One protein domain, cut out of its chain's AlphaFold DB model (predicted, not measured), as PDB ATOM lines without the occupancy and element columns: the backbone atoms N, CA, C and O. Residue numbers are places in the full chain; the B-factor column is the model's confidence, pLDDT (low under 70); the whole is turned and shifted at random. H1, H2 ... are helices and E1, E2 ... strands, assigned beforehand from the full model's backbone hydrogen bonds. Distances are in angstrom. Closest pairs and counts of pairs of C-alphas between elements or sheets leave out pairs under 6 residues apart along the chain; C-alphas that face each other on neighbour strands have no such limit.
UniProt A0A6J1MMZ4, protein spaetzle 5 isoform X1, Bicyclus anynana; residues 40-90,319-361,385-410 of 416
ATOM      1  N   PRO A  40     134.288 135.848 222.699       86.19
ATOM      2  CA  PRO A  40     135.352 135.996 221.698       86.19
ATOM      3  C   PRO A  40     135.948 137.407 221.651       86.19
ATOM      4  O   PRO A  40     137.079 137.591 221.205       86.19
ATOM      5  N   SER A  41     135.200 138.419 222.088       86.38
ATOM      6  CA  SER A  41     135.681 139.791 222.199       86.38
ATOM      7  C   SER A  41     134.874 140.567 223.243       86.38
ATOM      8  O   SER A  41     133.707 140.245 223.479       86.38
ATOM      9  N   PRO A  42     135.465 141.608 223.859       83.50
ATOM     10  CA  PRO A  42     134.736 142.488 224.763       83.50
ATOM     11  C   PRO A  42     133.543 143.175 224.073       83.50
ATOM     12  O   PRO A  42     133.596 143.418 222.860       83.50
ATOM     13  N   PRO A  43     132.503 143.570 224.832       81.62
ATOM     14  CA  PRO A  43     131.375 144.327 224.298       81.62
ATOM     15  C   PRO A  43     131.840 145.563 223.517       81.62
ATOM     16  O   PRO A  43     132.681 146.328 223.986       81.62
ATOM     17  N   GLY A  44     131.307 145.750 222.307       82.19
ATOM     18  CA  GLY A  44     131.656 146.877 221.433       82.19
ATOM     19  C   GLY A  44     132.929 146.704 220.597       82.19
ATOM     20  O   GLY A  44     133.203 147.551 219.748       82.19
ATOM     21  N   ARG A  45     133.689 145.612 220.762       85.44
ATOM     22  CA  ARG A  45     134.843 145.286 219.908       85.44
ATOM     23  C   ARG A  45     134.572 144.019 219.100       85.44
ATOM     24  O   ARG A  45     134.029 143.055 219.630       85.44
ATOM     25  N   ALA A  46     134.968 144.010 217.828       87.25
ATOM     26  CA  ALA A  46     134.921 142.810 216.994       87.25
ATOM     27  C   ALA A  46     136.149 141.909 217.243       87.25
ATOM     28  O   ALA A  46     137.238 142.435 217.509       87.25
ATOM     29  N   PRO A  47     136.003 140.572 217.179       87.50
ATOM     30  CA  PRO A  47     137.131 139.652 217.253       87.50
ATOM     31  C   PRO A  47     138.024 139.806 216.017       87.50
ATOM     32  O   PRO A  47     137.558 140.203 214.951       87.50
ATOM     33  N   ALA A  48     139.306 139.451 216.138       86.19
ATOM     34  CA  ALA A  48     140.293 139.639 215.067       86.19
ATOM     35  C   ALA A  48     139.938 138.908 213.757       86.19
ATOM     36  O   ALA A  48     140.322 139.343 212.677       86.19
ATOM     37  N   CYS A  49     139.184 137.813 213.852       88.19
ATOM     38  CA  CYS A  49     138.740 137.021 212.710       88.19
ATOM     39  C   CYS A  49     137.549 137.622 211.942       88.19
ATOM     40  O   CYS A  49     137.259 137.178 210.830       88.19
ATOM     41  N   ALA A  50     136.832 138.595 212.513       87.94
ATOM     42  CA  ALA A  50     135.722 139.251 211.833       87.94
ATOM     43  C   ALA A  50     136.261 140.376 210.942       87.94
ATOM     44  O   ALA A  50     136.844 141.347 211.428       87.94
ATOM     45  N   GLN A  51     136.056 140.260 209.628       83.38
ATOM     46  CA  GLN A  51     136.379 141.351 208.709       83.38
ATOM     47  C   GLN A  51     135.476 142.566 208.990       83.38
ATOM     48  O   GLN A  51     134.336 142.388 209.434       83.38
ATOM     49  N   PRO A  52     135.939 143.799 208.717       81.19
ATOM     50  CA  PRO A  52     135.119 144.993 208.888       81.19
ATOM     51  C   PRO A  52     133.773 144.864 208.158       81.19
ATOM     52  O   PRO A  52     133.735 144.593 206.961       81.19
ATOM     53  N   GLY A  53     132.667 145.040 208.886       79.75
ATOM     54  CA  GLY A  53     131.306 144.919 208.346       79.75
ATOM     55  C   GLY A  53     130.698 143.509 208.394       79.75
ATOM     56  O   GLY A  53     129.498 143.362 208.150       79.75
ATOM     57  N   LEU A  54     131.465 142.477 208.761       84.75
ATOM     58  CA  LEU A  54     130.915 141.151 209.039       84.75
ATOM     59  C   LEU A  54     130.420 141.048 210.483       84.75
ATOM     60  O   LEU A  54     131.054 141.504 211.431       84.75
ATOM     61  N   THR A  55     129.280 140.385 210.640       91.38
ATOM     62  CA  THR A  55     128.624 140.115 211.928       91.38
ATOM     63  C   THR A  55     128.897 138.701 212.440       91.38
ATOM     64  O   THR A  55     128.320 138.284 213.441       91.38
ATOM     65  N   TYR A  56     129.761 137.943 211.761       92.88
ATOM     66  CA  TYR A  56     130.116 136.575 212.115       92.88
ATOM     67  C   TYR A  56     131.586 136.270 211.807       92.88
ATOM     68  O   TYR A  56     132.255 137.001 211.076       92.88
ATOM     69  N   CYS A  57     132.082 135.178 212.381       91.88
ATOM     70  CA  CYS A  57     133.434 134.678 212.217       91.88
ATOM     71  C   CYS A  57     133.452 133.141 212.194       91.88
ATOM     72  O   CYS A  57     132.735 132.477 212.947       91.88
ATOM     73  N   LEU A  58     134.289 132.580 211.316       91.31
ATOM     74  CA  LEU A  58     134.411 131.134 211.100       91.31
ATOM     75  C   LEU A  58     135.403 130.478 212.052       91.31
ATOM     76  O   LEU A  58     135.127 129.410 212.585       91.31
ATOM     77  N   HIS A  59     136.534 131.134 212.295       90.38
ATOM     78  CA  HIS A  59     137.629 130.594 213.098       90.38
ATOM     79  C   HIS A  59     138.051 131.625 214.152       90.38
ATOM     80  O   HIS A  59     139.004 132.373 213.939       90.38
ATOM     81  N   PRO A  60     137.286 131.760 215.252       88.69
ATOM     82  CA  PRO A  60     137.656 132.633 216.350       88.69
ATOM     83  C   PRO A  60     138.771 131.984 217.164       88.69
ATOM     84  O   PRO A  60     138.562 130.945 217.783       88.69
ATOM     85  N   ASP A  61     139.928 132.633 217.214       84.56
ATOM     86  CA  ASP A  61     141.014 132.225 218.093       84.56
ATOM     87  C   ASP A  61     140.949 133.037 219.389       84.56
ATOM     88  O   ASP A  61     141.017 134.267 219.332       84.56
ATOM     89  N   PRO A  62     140.829 132.402 220.567       87.06
ATOM     90  CA  PRO A  62     140.715 130.961 220.824       87.06
ATOM     91  C   PRO A  62     139.248 130.461 220.906       87.06
ATOM     92  O   PRO A  62     138.394 131.120 221.499       87.06
ATOM     93  N   TYR A  63     138.942 129.259 220.396       89.56
ATOM     94  CA  TYR A  63     137.594 128.648 220.428       89.56
ATOM     95  C   TYR A  63     137.483 127.569 221.533       89.56
ATOM     96  O   TYR A  63     138.340 126.684 221.599       89.56
ATOM     97  N   PRO A  64     136.466 127.594 222.421       90.25
ATOM     98  CA  PRO A  64     136.406 126.715 223.593       90.25
ATOM     99  C   PRO A  64     135.825 125.330 223.257       90.25
ATOM    100  O   PRO A  64     134.794 124.918 223.788       90.25
ATOM    101  N   GLU A  65     136.514 124.577 222.396       89.19
ATOM    102  CA  GLU A  65     136.047 123.275 221.892       89.19
ATOM    103  C   GLU A  65     135.795 122.261 223.008       89.19
ATOM    104  O   GLU A  65     134.766 121.594 223.017       89.19
ATOM    105  N   LYS A  66     136.697 122.174 223.994       88.62
ATOM    106  CA  LYS A  66     136.588 121.210 225.104       88.62
ATOM    107  C   LYS A  66     135.349 121.444 225.969       88.62
ATOM    108  O   LYS A  66     134.723 120.490 226.419       88.62
ATOM    109  N   VAL A  67     135.012 122.712 226.209       89.12
ATOM    110  CA  VAL A  67     133.854 123.089 227.030       89.12
ATOM    111  C   VAL A  67     132.574 122.794 226.265       89.12
ATOM    112  O   VAL A  67     131.700 122.111 226.786       89.12
ATOM    113  N   ILE A  68     132.499 123.238 225.007       89.19
ATOM    114  CA  ILE A  68     131.344 122.989 224.141       89.19
ATOM    115  C   ILE A  68     131.111 121.483 223.992       89.19
ATOM    116  O   ILE A  68     130.000 121.024 224.236       89.19
ATOM    117  N   ARG A  69     132.157 120.702 223.695       88.94
ATOM    118  CA  ARG A  69     132.088 119.238 223.580       88.94
ATOM    119  C   ARG A  69     131.511 118.588 224.837       88.94
ATOM    120  O   ARG A  69     130.550 117.837 224.732       88.94
ATOM    121  N   LYS A  70     132.009 118.961 226.020       89.25
ATOM    122  CA  LYS A  70     131.505 118.442 227.300       89.25
ATOM    123  C   LYS A  70     130.014 118.735 227.512       89.25
ATOM    124  O   LYS A  70     129.298 117.883 228.025       89.25
ATOM    125  N   LEU A  71     129.546 119.929 227.145       87.69
ATOM    126  CA  LEU A  71     128.140 120.321 227.313       87.69
ATOM    127  C   LEU A  71     127.210 119.616 226.321       87.69
ATOM    128  O   LEU A  71     126.090 119.257 226.678       87.69
ATOM    129  N   VAL A  72     127.685 119.398 225.094       84.94
ATOM    130  CA  VAL A  72     126.977 118.620 224.069       84.94
ATOM    131  C   VAL A  72     126.850 117.158 224.510       84.94
ATOM    132  O   VAL A  72     125.748 116.616 224.510       84.94
ATOM    133  N   GLU A  73     127.953 116.536 224.938       84.38
ATOM    134  CA  GLU A  73     127.991 115.140 225.406       84.38
ATOM    135  C   GLU A  73     127.158 114.917 226.673       84.38
ATOM    136  O   GLU A  73     126.556 113.859 226.843       84.38
ATOM    137  N   ALA A  74     127.065 115.923 227.549       84.19
ATOM    138  CA  ALA A  74     126.222 115.870 228.740       84.19
ATOM    139  C   ALA A  74     124.710 115.861 228.429       84.19
ATOM    140  O   ALA A  74     123.910 115.730 229.355       84.19
ATOM    141  N   GLY A  75     124.301 116.028 227.163       73.19
ATOM    142  CA  GLY A  75     122.897 115.965 226.745       73.19
ATOM    143  C   GLY A  75     122.017 117.070 227.338       73.19
ATOM    144  O   GLY A  75     120.796 116.952 227.341       73.19
ATOM    145  N   GLN A  76     122.619 118.151 227.850       66.19
ATOM    146  CA  GLN A  76     121.902 119.248 228.513       66.19
ATOM    147  C   GLN A  76     121.063 120.101 227.550       66.19
ATOM    148  O   GLN A  76     120.265 120.927 227.992       66.19
ATOM    149  N   TYR A  77     121.245 119.923 226.241       66.62
ATOM    150  CA  TYR A  77     120.511 120.641 225.212       66.62
ATOM    151  C   TYR A  77     120.194 119.691 224.057       66.62
ATOM    152  O   TYR A  77     121.092 119.028 223.540       66.62
ATOM    153  N   ASP A  78     118.930 119.630 223.639       64.44
ATOM    154  CA  ASP A  78     118.547 118.890 222.440       64.44
ATOM    155  C   ASP A  78     118.886 119.732 221.209       64.44
ATOM    156  O   ASP A  78     118.122 120.577 220.745       64.44
ATOM    157  N   ILE A  79     120.114 119.563 220.732       64.12
ATOM    158  CA  ILE A  79     120.649 120.353 219.626       64.12
ATOM    159  C   ILE A  79     119.981 119.919 218.310       64.12
ATOM    160  O   ILE A  79     119.727 120.755 217.451       64.12
ATOM    161  N   ARG A  80     119.574 118.648 218.176       61.72
ATOM    162  CA  ARG A  80     119.029 118.079 216.927       61.72
ATOM    163  C   ARG A  80     117.717 118.720 216.477       61.72
ATOM    164  O   ARG A  80     117.463 118.781 215.281       61.72
ATOM    165  N   THR A  81     116.910 119.225 217.408       60.25
ATOM    166  CA  THR A  81     115.645 119.910 217.096       60.25
ATOM    167  C   THR A  81     115.820 121.395 216.763       60.25
ATOM    168  O   THR A  81     114.865 122.040 216.331       60.25
ATOM    169  N   LEU A  82     117.027 121.949 216.937       61.53
ATOM    170  CA  LEU A  82     117.313 123.383 216.801       61.53
ATOM    171  C   LEU A  82     118.426 123.709 215.792       61.53
ATOM    172  O   LEU A  82     118.581 124.878 215.431       61.53
ATOM    173  N   LEU A  83     119.176 122.712 215.309       61.03
ATOM    174  CA  LEU A  83     120.102 122.884 214.188       61.03
ATOM    175  C   LEU A  83     119.302 123.162 212.913       61.03
ATOM    176  O   LEU A  83     118.684 122.272 212.334       61.03
ATOM    177  N   SER A  84     119.322 124.419 212.479       57.28
ATOM    178  CA  SER A  84     118.841 124.800 211.154       57.28
ATOM    179  C   SER A  84     119.936 124.450 210.148       57.28
ATOM    180  O   SER A  84     120.933 125.163 210.064       57.28
ATOM    181  N   ASP A  85     119.796 123.326 209.448       62.53
ATOM    182  CA  ASP A  85     120.614 123.020 208.272       62.53
ATOM    183  C   ASP A  85     119.921 123.592 207.035       62.53
ATOM    184  O   ASP A  85     118.988 123.005 206.481       62.53
ATOM    185  N   GLU A  86     120.373 124.772 206.621       65.62
ATOM    186  CA  GLU A  86     119.785 125.485 205.491       65.62
ATOM    187  C   GLU A  86     120.230 124.921 204.130       65.62
ATOM    188  O   GLU A  86     119.737 125.383 203.106       65.62
ATOM    189  N   SER A  87     121.124 123.921 204.057       61.53
ATOM    190  CA  SER A  87     121.497 123.329 202.755       61.53
ATOM    191  C   SER A  87     120.331 122.628 202.060       61.53
ATOM    192  O   SER A  87     120.267 122.589 200.830       61.53
ATOM    193  N   ARG A  88     119.382 122.101 202.841       58.06
ATOM    194  CA  ARG A  88     118.214 121.366 202.338       58.06
ATOM    195  C   ARG A  88     117.237 122.275 201.593       58.06
ATOM    196  O   ARG A  88     116.591 121.836 200.651       58.06
ATOM    197  N   ASP A  89     117.202 123.552 201.961       57.62
ATOM    198  CA  ASP A  89     116.319 124.567 201.387       57.62
ATOM    199  C   ASP A  89     116.634 124.897 199.909       57.62
ATOM    200  O   ASP A  89     115.777 125.434 199.199       57.62
ATOM    201  N   ASP A  90     117.851 124.614 199.429       56.19
ATOM    202  CA  ASP A  90     118.285 124.966 198.067       56.19
ATOM    203  C   ASP A  90     118.076 123.853 197.034       56.19
ATOM    204  O   ASP A  90     118.100 124.136 195.827       56.19
ATOM    205  N   GLU A 319     118.567 140.437 188.760       84.00
ATOM    206  CA  GLU A 319     118.767 141.138 190.027       84.00
ATOM    207  C   GLU A 319     119.594 142.413 189.817       84.00
ATOM    208  O   GLU A 319     120.630 142.406 189.153       84.00
ATOM    209  N   LEU A 320     119.168 143.521 190.430       89.88
ATOM    210  CA  LEU A 320     119.880 144.800 190.325       89.88
ATOM    211  C   LEU A 320     121.226 144.798 191.061       89.88
ATOM    212  O   LEU A 320     122.134 145.534 190.686       89.88
ATOM    213  N   CYS A 321     121.358 144.003 192.120       92.12
ATOM    214  CA  CYS A 321     122.580 143.889 192.905       92.12
ATOM    215  C   CYS A 321     123.119 142.476 192.785       92.12
ATOM    216  O   CYS A 321     122.415 141.520 193.090       92.12
ATOM    217  N   ARG A 322     124.386 142.337 192.387       90.94
ATOM    218  CA  ARG A 322     125.005 141.017 192.303       90.94
ATOM    219  C   ARG A 322     125.302 140.512 193.711       90.94
ATOM    220  O   ARG A 322     126.013 141.180 194.465       90.94
ATOM    221  N   VAL A 323     124.821 139.317 194.038       91.50
ATOM    222  CA  VAL A 323     125.058 138.659 195.330       91.50
ATOM    223  C   VAL A 323     125.954 137.429 195.187       91.50
ATOM    224  O   VAL A 323     126.002 136.783 194.139       91.50
ATOM    225  N   ARG A 324     126.704 137.113 196.243       90.94
ATOM    226  CA  ARG A 324     127.413 135.841 196.425       90.94
ATOM    227  C   ARG A 324     126.721 135.075 197.537       90.94
ATOM    228  O   ARG A 324     126.746 135.512 198.686       90.94
ATOM    229  N   THR A 325     126.119 133.947 197.188       89.44
ATOM    230  CA  THR A 325     125.524 133.023 198.150       89.44
ATOM    231  C   THR A 325     126.564 131.984 198.555       89.44
ATOM    232  O   THR A 325     127.294 131.453 197.717       89.44
ATOM    233  N   GLN A 326     126.679 131.720 199.850       88.94
ATOM    234  CA  GLN A 326     127.550 130.674 200.377       88.94
ATOM    235  C   GLN A 326     126.929 130.077 201.638       88.94
ATOM    236  O   GLN A 326     126.248 130.766 202.396       88.94
ATOM    237  N   PHE A 327     127.187 128.798 201.880       90.50
ATOM    238  CA  PHE A 327     126.830 128.142 203.130       90.50
ATOM    239  C   PHE A 327     128.022 128.173 204.069       90.50
ATOM    240  O   PHE A 327     129.145 127.860 203.671       90.50
ATOM    241  N   THR A 328     127.799 128.594 205.308       89.88
ATOM    242  CA  THR A 328     128.885 128.812 206.256       89.88
ATOM    243  C   THR A 328     128.518 128.341 207.655       89.88
ATOM    244  O   THR A 328     127.349 128.340 208.037       89.88
ATOM    245  N   THR A 329     129.524 127.925 208.422       91.69
ATOM    246  CA  THR A 329     129.384 127.412 209.790       91.69
ATOM    247  C   THR A 329     130.028 128.398 210.769       91.69
ATOM    248  O   THR A 329     131.174 128.218 211.190       91.69
ATOM    249  N   PRO A 330     129.339 129.501 211.124       93.06
ATOM    250  CA  PRO A 330     129.919 130.515 211.998       93.06
ATOM    251  C   PRO A 330     130.191 129.931 213.388       93.06
ATOM    252  O   PRO A 330     129.300 129.346 213.999       93.06
ATOM    253  N   ARG A 331     131.412 130.100 213.905       93.31
ATOM    254  CA  ARG A 331     131.801 129.714 215.279       93.31
ATOM    255  C   ARG A 331     131.752 130.886 216.258       93.31
ATOM    256  O   ARG A 331     131.785 130.690 217.470       93.31
ATOM    257  N   ALA A 332     131.650 132.112 215.754       93.50
ATOM    258  CA  ALA A 332     131.324 133.291 216.544       93.50
ATOM    259  C   ALA A 332     130.406 134.222 215.753       93.50
ATOM    260  O   ALA A 332     130.558 134.359 214.540       93.50
ATOM    261  N   ALA A 333     129.463 134.873 216.429       94.12
ATOM    262  CA  ALA A 333     128.552 135.818 215.793       94.12
ATOM    263  C   ALA A 333     128.091 136.922 216.751       94.12
ATOM    264  O   ALA A 333     128.130 136.769 217.975       94.12
ATOM    265  N   LEU A 334     127.663 138.041 216.168       93.50
ATOM    266  CA  LEU A 334     127.134 139.207 216.861       93.50
ATOM    267  C   LEU A 334     125.636 139.030 217.119       93.50
ATOM    268  O   LEU A 334     124.843 138.890 216.182       93.50
ATOM    269  N   ASN A 335     125.247 139.049 218.391       93.31
ATOM    270  CA  ASN A 335     123.845 138.933 218.770       93.31
ATOM    271  C   ASN A 335     123.094 140.276 218.691       93.31
ATOM    272  O   ASN A 335     123.673 141.343 218.470       93.31
ATOM    273  N   ASN A 336     121.782 140.237 218.920       91.56
ATOM    274  CA  ASN A 336     120.926 141.429 218.970       91.56
ATOM    275  C   ASN A 336     121.262 142.424 220.103       91.56
ATOM    276  O   ASN A 336     120.853 143.579 220.029       91.56
ATOM    277  N   LYS A 337     122.033 142.008 221.117       90.25
ATOM    278  CA  LYS A 337     122.535 142.858 222.214       90.25
ATOM    279  C   LYS A 337     123.870 143.533 221.878       90.25
ATOM    280  O   LYS A 337     124.459 144.172 222.745       90.25
ATOM    281  N   GLY A 338     124.391 143.351 220.663       89.06
ATOM    282  CA  GLY A 338     125.691 143.889 220.259       89.06
ATOM    283  C   GLY A 338     126.883 143.200 220.936       89.06
ATOM    284  O   GLY A 338     127.981 143.750 220.962       89.06
ATOM    285  N   SER A 339     126.679 142.008 221.502       90.56
ATOM    286  CA  SER A 339     127.729 141.192 222.115       90.56
ATOM    287  C   SER A 339     128.107 140.043 221.188       90.56
ATOM    288  O   SER A 339     127.238 139.351 220.650       90.56
ATOM    289  N   TRP A 340     129.404 139.805 221.022       92.12
ATOM    290  CA  TRP A 340     129.876 138.638 220.291       92.12
ATOM    291  C   TRP A 340     129.779 137.394 221.170       92.12
ATOM    292  O   TRP A 340     130.156 137.420 222.339       92.12
ATOM    293  N   ARG A 341     129.263 136.299 220.614       93.12
ATOM    294  CA  ARG A 341     129.099 135.018 221.309       93.12
ATOM    295  C   ARG A 341     129.724 133.897 220.504       93.12
ATOM    296  O   ARG A 341     129.719 133.946 219.275       93.12
ATOM    297  N   TYR A 342     130.226 132.880 221.198       93.56
ATOM    298  CA  TYR A 342     130.626 131.634 220.558       93.56
ATOM    299  C   TYR A 342     129.384 130.854 220.143       93.56
ATOM    300  O   TYR A 342     128.524 130.558 220.973       93.56
ATOM    301  N   VAL A 343     129.305 130.532 218.859       93.06
ATOM    302  CA  VAL A 343     128.259 129.700 218.266       93.06
ATOM    303  C   VAL A 343     128.760 128.264 218.249       93.06
ATOM    304  O   VAL A 343     129.910 128.003 217.895       93.06
ATOM    305  N   VAL A 344     127.898 127.333 218.645       91.00
ATOM    306  CA  VAL A 344     128.224 125.908 218.715       91.00
ATOM    307  C   VAL A 344     128.293 125.344 217.303       91.00
ATOM    308  O   VAL A 344     127.275 125.056 216.683       91.00
ATOM    309  N   ASN A 345     129.507 125.211 216.789       89.19
ATOM    310  CA  ASN A 345     129.768 124.625 215.484       89.19
ATOM    311  C   ASN A 345     130.994 123.714 215.582       89.19
ATOM    312  O   ASN A 345     132.129 124.196 215.643       89.19
ATOM    313  N   MET A 346     130.765 122.400 215.664       83.38
ATOM    314  CA  MET A 346     131.823 121.386 215.716       83.38
ATOM    315  C   MET A 346     131.796 120.521 214.453       83.38
ATOM    316  O   MET A 346     130.714 120.129 214.030       83.38
ATOM    317  N   PRO A 347     132.966 120.218 213.863       76.06
ATOM    318  CA  PRO A 347     133.048 119.517 212.583       76.06
ATOM    319  C   PRO A 347     132.579 118.058 212.649       76.06
ATOM    320  O   PRO A 347     132.167 117.532 211.624       76.06
ATOM    321  N   ASP A 348     132.627 117.432 213.828       73.50
ATOM    322  CA  ASP A 348     132.478 115.981 213.947       73.50
ATOM    323  C   ASP A 348     131.005 115.527 213.959       73.50
ATOM    324  O   ASP A 348     130.695 114.547 213.300       73.50
ATOM    325  N   ASP A 349     130.085 116.249 214.626       67.00
ATOM    326  CA  ASP A 349     128.690 115.774 214.803       67.00
ATOM    327  C   ASP A 349     127.616 116.874 214.956       67.00
ATOM    328  O   ASP A 349     126.423 116.574 214.998       67.00
ATOM    329  N   MET A 350     128.001 118.151 215.086       72.56
ATOM    330  CA  MET A 350     127.074 119.237 215.445       72.56
ATOM    331  C   MET A 350     127.393 120.520 214.677       72.56
ATOM    332  O   MET A 350     128.011 121.453 215.210       72.56
ATOM    333  N   THR A 351     126.959 120.556 213.419       82.12
ATOM    334  CA  THR A 351     127.105 121.709 212.528       82.12
ATOM    335  C   THR A 351     125.773 122.444 212.337       82.12
ATOM    336  O   THR A 351     124.739 121.877 212.005       82.12
ATOM    337  N   GLN A 352     125.808 123.752 212.567       84.75
ATOM    338  CA  GLN A 352     124.809 124.747 212.198       84.75
ATOM    339  C   GLN A 352     125.254 125.389 210.890       84.75
ATOM    340  O   GLN A 352     126.109 126.287 210.892       84.75
ATOM    341  N   LEU A 353     124.697 124.905 209.784       87.75
ATOM    342  CA  LEU A 353     124.975 125.425 208.456       87.75
ATOM    343  C   LEU A 353     123.984 126.535 208.107       87.75
ATOM    344  O   LEU A 353     122.786 126.302 207.976       87.75
ATOM    345  N   VAL A 354     124.502 127.747 207.926       89.75
ATOM    346  CA  VAL A 354     123.697 128.939 207.652       89.75
ATOM    347  C   VAL A 354     123.976 129.428 206.235       89.75
ATOM    348  O   VAL A 354     125.141 129.575 205.849       89.75
ATOM    349  N   ARG A 355     122.926 129.714 205.459       89.25
ATOM    350  CA  ARG A 355     123.041 130.385 204.161       89.25
ATOM    351  C   ARG A 355     123.313 131.863 204.397       89.25
ATOM    352  O   ARG A 355     122.561 132.546 205.093       89.25
ATOM    353  N   VAL A 356     124.375 132.368 203.787       91.31
ATOM    354  CA  VAL A 356     124.706 133.791 203.807       91.31
ATOM    355  C   VAL A 356     124.760 134.338 202.390       91.31
ATOM    356  O   VAL A 356     125.295 133.698 201.484       91.31
ATOM    357  N   GLU A 357     124.208 135.533 202.202       91.50
ATOM    358  CA  GLU A 357     124.225 136.235 200.918       91.50
ATOM    359  C   GLU A 357     124.903 137.584 201.083       91.50
ATOM    360  O   GLU A 357     124.411 138.466 201.794       91.50
ATOM    361  N   ILE A 358     126.054 137.727 200.433       91.75
ATOM    362  CA  ILE A 358     126.929 138.887 200.573       91.75
ATOM    363  C   ILE A 358     126.933 139.680 199.270       91.75
ATOM    364  O   ILE A 358     127.046 139.099 198.186       91.75
ATOM    365  N   CYS A 359     126.849 141.008 199.356       92.81
ATOM    366  CA  CYS A 359     126.908 141.868 198.174       92.81
ATOM    367  C   CYS A 359     128.259 141.743 197.476       92.81
ATOM    368  O   CYS A 359     129.313 141.960 198.070       92.81
ATOM    369  N   ALA A 360     128.220 141.399 196.191       91.75
ATOM    370  CA  ALA A 360     129.395 141.347 195.333       91.75
ATOM    371  C   ALA A 360     129.695 142.709 194.697       91.75
ATOM    372  O   ALA A 360     130.848 142.985 194.374       91.75
ATOM    373  N   SER A 361     128.659 143.528 194.486       90.12
ATOM    374  CA  SER A 361     128.758 144.882 193.941       90.12
ATOM    375  C   SER A 361     128.272 145.920 194.950       90.12
ATOM    376  O   SER A 361     127.346 145.672 195.719       90.12
ATOM    377  N   LYS A 385     118.887 135.236 212.638       90.25
ATOM    378  CA  LYS A 385     118.899 133.766 212.658       90.25
ATOM    379  C   LYS A 385     119.070 133.272 214.088       90.25
ATOM    380  O   LYS A 385     119.880 133.814 214.838       90.25
ATOM    381  N   ARG A 386     118.298 132.255 214.471       90.56
ATOM    382  CA  ARG A 386     118.410 131.622 215.789       90.56
ATOM    383  C   ARG A 386     119.474 130.533 215.719       90.56
ATOM    384  O   ARG A 386     119.315 129.606 214.938       90.56
ATOM    385  N   LEU A 387     120.521 130.653 216.530       90.31
ATOM    386  CA  LEU A 387     121.607 129.675 216.611       90.31
ATOM    387  C   LEU A 387     121.862 129.290 218.070       90.31
ATOM    388  O   LEU A 387     121.558 130.050 218.994       90.31
ATOM    389  N   VAL A 388     122.434 128.108 218.283       90.62
ATOM    390  CA  VAL A 388     122.877 127.648 219.605       90.62
ATOM    391  C   VAL A 388     124.244 128.250 219.920       90.62
ATOM    392  O   VAL A 388     125.173 128.153 219.115       90.62
ATOM    393  N   ALA A 389     124.371 128.852 221.099       91.88
ATOM    394  CA  ALA A 389     125.556 129.555 221.562       91.88
ATOM    395  C   ALA A 389     125.977 129.124 222.973       91.88
ATOM    396  O   ALA A 389     125.175 128.626 223.769       91.88
ATOM    397  N   LEU A 390     127.253 129.343 223.286       91.19
ATOM    398  CA  LEU A 390     127.816 129.121 224.615       91.19
ATOM    399  C   LEU A 390     127.521 130.320 225.525       91.19
ATOM    400  O   LEU A 390     127.750 131.478 225.155       91.19
ATOM    401  N   GLN A 391     127.015 130.054 226.729       90.75
ATOM    402  CA  GLN A 391     126.803 131.086 227.744       90.75
ATOM    403  C   GLN A 391     128.147 131.639 228.255       90.75
ATOM    404  O   GLN A 391     129.125 130.904 228.343       90.75
ATOM    405  N   SER A 392     128.199 132.922 228.652       88.12
ATOM    406  CA  SER A 392     129.434 133.572 229.148       88.12
ATOM    407  C   SER A 392     130.120 132.803 230.281       88.12
ATOM    408  O   SER A 392     131.329 132.882 230.419       88.12
ATOM    409  N   ASN A 393     129.363 132.084 231.111       86.81
ATOM    410  CA  ASN A 393     129.889 131.308 232.239       86.81
ATOM    411  C   ASN A 393     130.513 129.961 231.823       86.81
ATOM    412  O   ASN A 393     131.133 129.304 232.655       86.81
ATOM    413  N   GLY A 394     130.318 129.522 230.575       86.62
ATOM    414  CA  GLY A 394     130.773 128.226 230.075       86.62
ATOM    415  C   GLY A 394     130.070 127.016 230.694       86.62
ATOM    416  O   GLY A 394     130.599 125.912 230.604       86.62
ATOM    417  N   GLN A 395     128.922 127.205 231.352       86.31
ATOM    418  CA  GLN A 395     128.223 126.124 232.057       86.31
ATOM    419  C   GLN A 395     127.066 125.531 231.263       86.31
ATOM    420  O   GLN A 395     126.767 124.367 231.469       86.31
ATOM    421  N   ASN A 396     126.427 126.309 230.386       88.12
ATOM    422  CA  ASN A 396     125.264 125.868 229.622       88.12
ATOM    423  C   ASN A 396     125.322 126.360 228.171       88.12
ATOM    424  O   ASN A 396     125.975 127.359 227.843       88.12
ATOM    425  N   LEU A 397     124.571 125.667 227.317       89.06
ATOM    426  CA  LEU A 397     124.241 126.093 225.960       89.06
ATOM    427  C   LEU A 397     122.841 126.711 225.948       89.06
ATOM    428  O   LEU A 397     121.960 126.299 226.702       89.06
ATOM    429  N   TYR A 398     122.633 127.715 225.105       89.50
ATOM    430  CA  TYR A 398     121.340 128.378 224.953       89.50
ATOM    431  C   TYR A 398     121.127 128.811 223.503       89.50
ATOM    432  O   TYR A 398     122.076 128.890 222.726       89.50
ATOM    433  N   THR A 399     119.882 129.097 223.124       90.31
ATOM    434  CA  THR A 399     119.572 129.687 221.817       90.31
ATOM    435  C   THR A 399     119.593 131.207 221.896       90.31
ATOM    436  O   THR A 399     118.949 131.799 222.764       90.31
ATOM    437  N   ASP A 400     120.309 131.839 220.969       91.12
ATOM    438  CA  ASP A 400     120.343 133.295 220.804       91.12
ATOM    439  C   ASP A 400     120.071 133.673 219.342       91.12
ATOM    440  O   ASP A 400     120.052 132.826 218.444       91.12
ATOM    441  N   VAL A 401     119.814 134.956 219.113       92.50
ATOM    442  CA  VAL A 401     119.507 135.518 217.800       92.50
ATOM    443  C   VAL A 401     120.688 136.336 217.297       92.50
ATOM    444  O   VAL A 401     121.105 137.310 217.927       92.50
ATOM    445  N   PHE A 402     121.177 135.961 216.120       93.69
ATOM    446  CA  PHE A 402     122.363 136.517 215.483       93.69
ATOM    447  C   PHE A 402     122.027 137.225 214.182       93.69
ATOM    448  O   PHE A 402     121.144 136.800 213.435       93.69
ATOM    449  N   TRP A 403     122.758 138.298 213.902       92.50
ATOM    450  CA  TRP A 403     122.658 139.012 212.635       92.50
ATOM    451  C   TRP A 403     123.488 138.307 211.569       92.50
ATOM    452  O   TRP A 403     124.701 138.174 211.716       92.50
ATOM    453  N   ILE A 404     122.846 137.888 210.483       93.19
ATOM    454  CA  ILE A 404     123.467 137.164 209.371       93.19
ATOM    455  C   ILE A 404     123.166 137.904 208.056       93.19
ATOM    456  O   ILE A 404     122.018 138.305 207.847       93.19
ATOM    457  N   PRO A 405     124.153 138.125 207.169       93.56
ATOM    458  CA  PRO A 405     123.912 138.787 205.888       93.56
ATOM    459  C   PRO A 405     123.050 137.906 204.975       93.56
ATOM    460  O   PRO A 405     123.356 136.729 204.784       93.56
ATOM    461  N   SER A 406     121.959 138.468 204.441       91.38
ATOM    462  CA  SER A 406     120.912 137.681 203.772       91.38
ATOM    463  C   SER A 406     120.472 138.174 202.405       91.38
ATOM    464  O   SER A 406     119.928 137.357 201.683       91.38
ATOM    465  N   CYS A 407     120.603 139.455 202.060       90.75
ATOM    466  CA  CYS A 407     120.298 139.931 200.709       90.75
ATOM    467  C   CYS A 407     120.929 141.304 200.458       90.75
ATOM    468  O   CYS A 407     121.359 141.987 201.392       90.75
ATOM    469  N   CYS A 408     120.941 141.718 199.192       93.06
ATOM    470  CA  CYS A 408     121.418 143.031 198.771       93.06
ATOM    471  C   CYS A 408     120.291 143.823 198.140       93.06
ATOM    472  O   CYS A 408     119.663 143.379 197.180       93.06
ATOM    473  N   GLN A 409     120.046 145.012 198.678       93.06
ATOM    474  CA  GLN A 409     118.997 145.891 198.191       93.06
ATOM    475  C   GLN A 409     119.615 147.050 197.418       93.06
ATOM    476  O   GLN A 409     120.450 147.780 197.953       93.06
ATOM    477  N   CYS A 410     119.159 147.252 196.182       92.44
ATOM    478  CA  CYS A 410     119.468 148.472 195.453       92.44
ATOM    479  C   CYS A 410     118.702 149.640 196.080       92.44
ATOM    480  O   CYS A 410     117.473 149.615 196.169       92.44
TER     481      CYS A 410
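AT A GLANCE: This is residues 40 to 90, 319 to 361 and 385 to 410 of the 416 residues of the protein "protein spaetzle 5 isoform X1" of Bicyclus anynana (UniProt A0A6J1MMZ4). One long strand, E6, runs along the domain, with E5 folded beside its first part as a hairpin and the strand pair E4 and E1 beside its last part, E4 next to it. The small hairpin E2 and E3 packs on E5 and E6; H1 sits near the turn between E5 and E6, and H2 sits beside E4. The 120 printed residues hold, in order, H1 H2 E1 E2 E3 E4 E5 E6, with three antiparallel two-stranded sheets; the class is mixed, and under half of the residues are in named elements. The whole is compact, radius of gyration of the C-alphas 14.6 A, spanning 48 by 34 by 22 A.

HOW THE PARTS SIT: Residues 56 to 57 pair antiparallel with residues 332 to 333 of E2, residues 332 to 334. In H1, residues 65 to 73, every O i to N i+4 pair is within hydrogen-bond range; in H2, residues 86 to 90, 0 of 1 is, but 2 of 2 O i to N i+3 pairs are. E1, residues 323 to 328, and E4, residues 354 to 359, are antiparallel at 153 degrees, with N 326 and O 356 2.9 A apart. The closest C-alphas of H2 and E4, Glu 86 and Val 354, are 5.6 A apart. E2 and E3, residues 340 to 342, form an antiparallel hairpin, with N 333 and O 341 3.0 A apart. E5, residues 385 to 390, and E6, residues 397 to 410, form another, with N 387 and O 400 2.9 A apart. The closest C-alphas of E4 and E6, Glu 357 and Ser 406, are 4.6 A apart. H1 and H2 are apart.

IN THESE COORDINATES: H1 begins at C-alpha 65 (136.047, 123.275, 221.892). E1 measures 15.2 A, E4 16.3 A and E5 15.6 A. E6 measures 38.1 A and ends at C-alpha 410 (119.468, 148.472, 195.453).

THE WHOLE: The farthest C-alphas, Ala 74 and Leu 320, are 48.5 A apart. Residues 91 to 318 and 362 to 384 are not printed; the gaps are 18.1 A and 23.9 A between C-alphas. The links H1 to H2 and E3 to E4 are long. Residues 76 to 90 and 349 have pLDDT under 70.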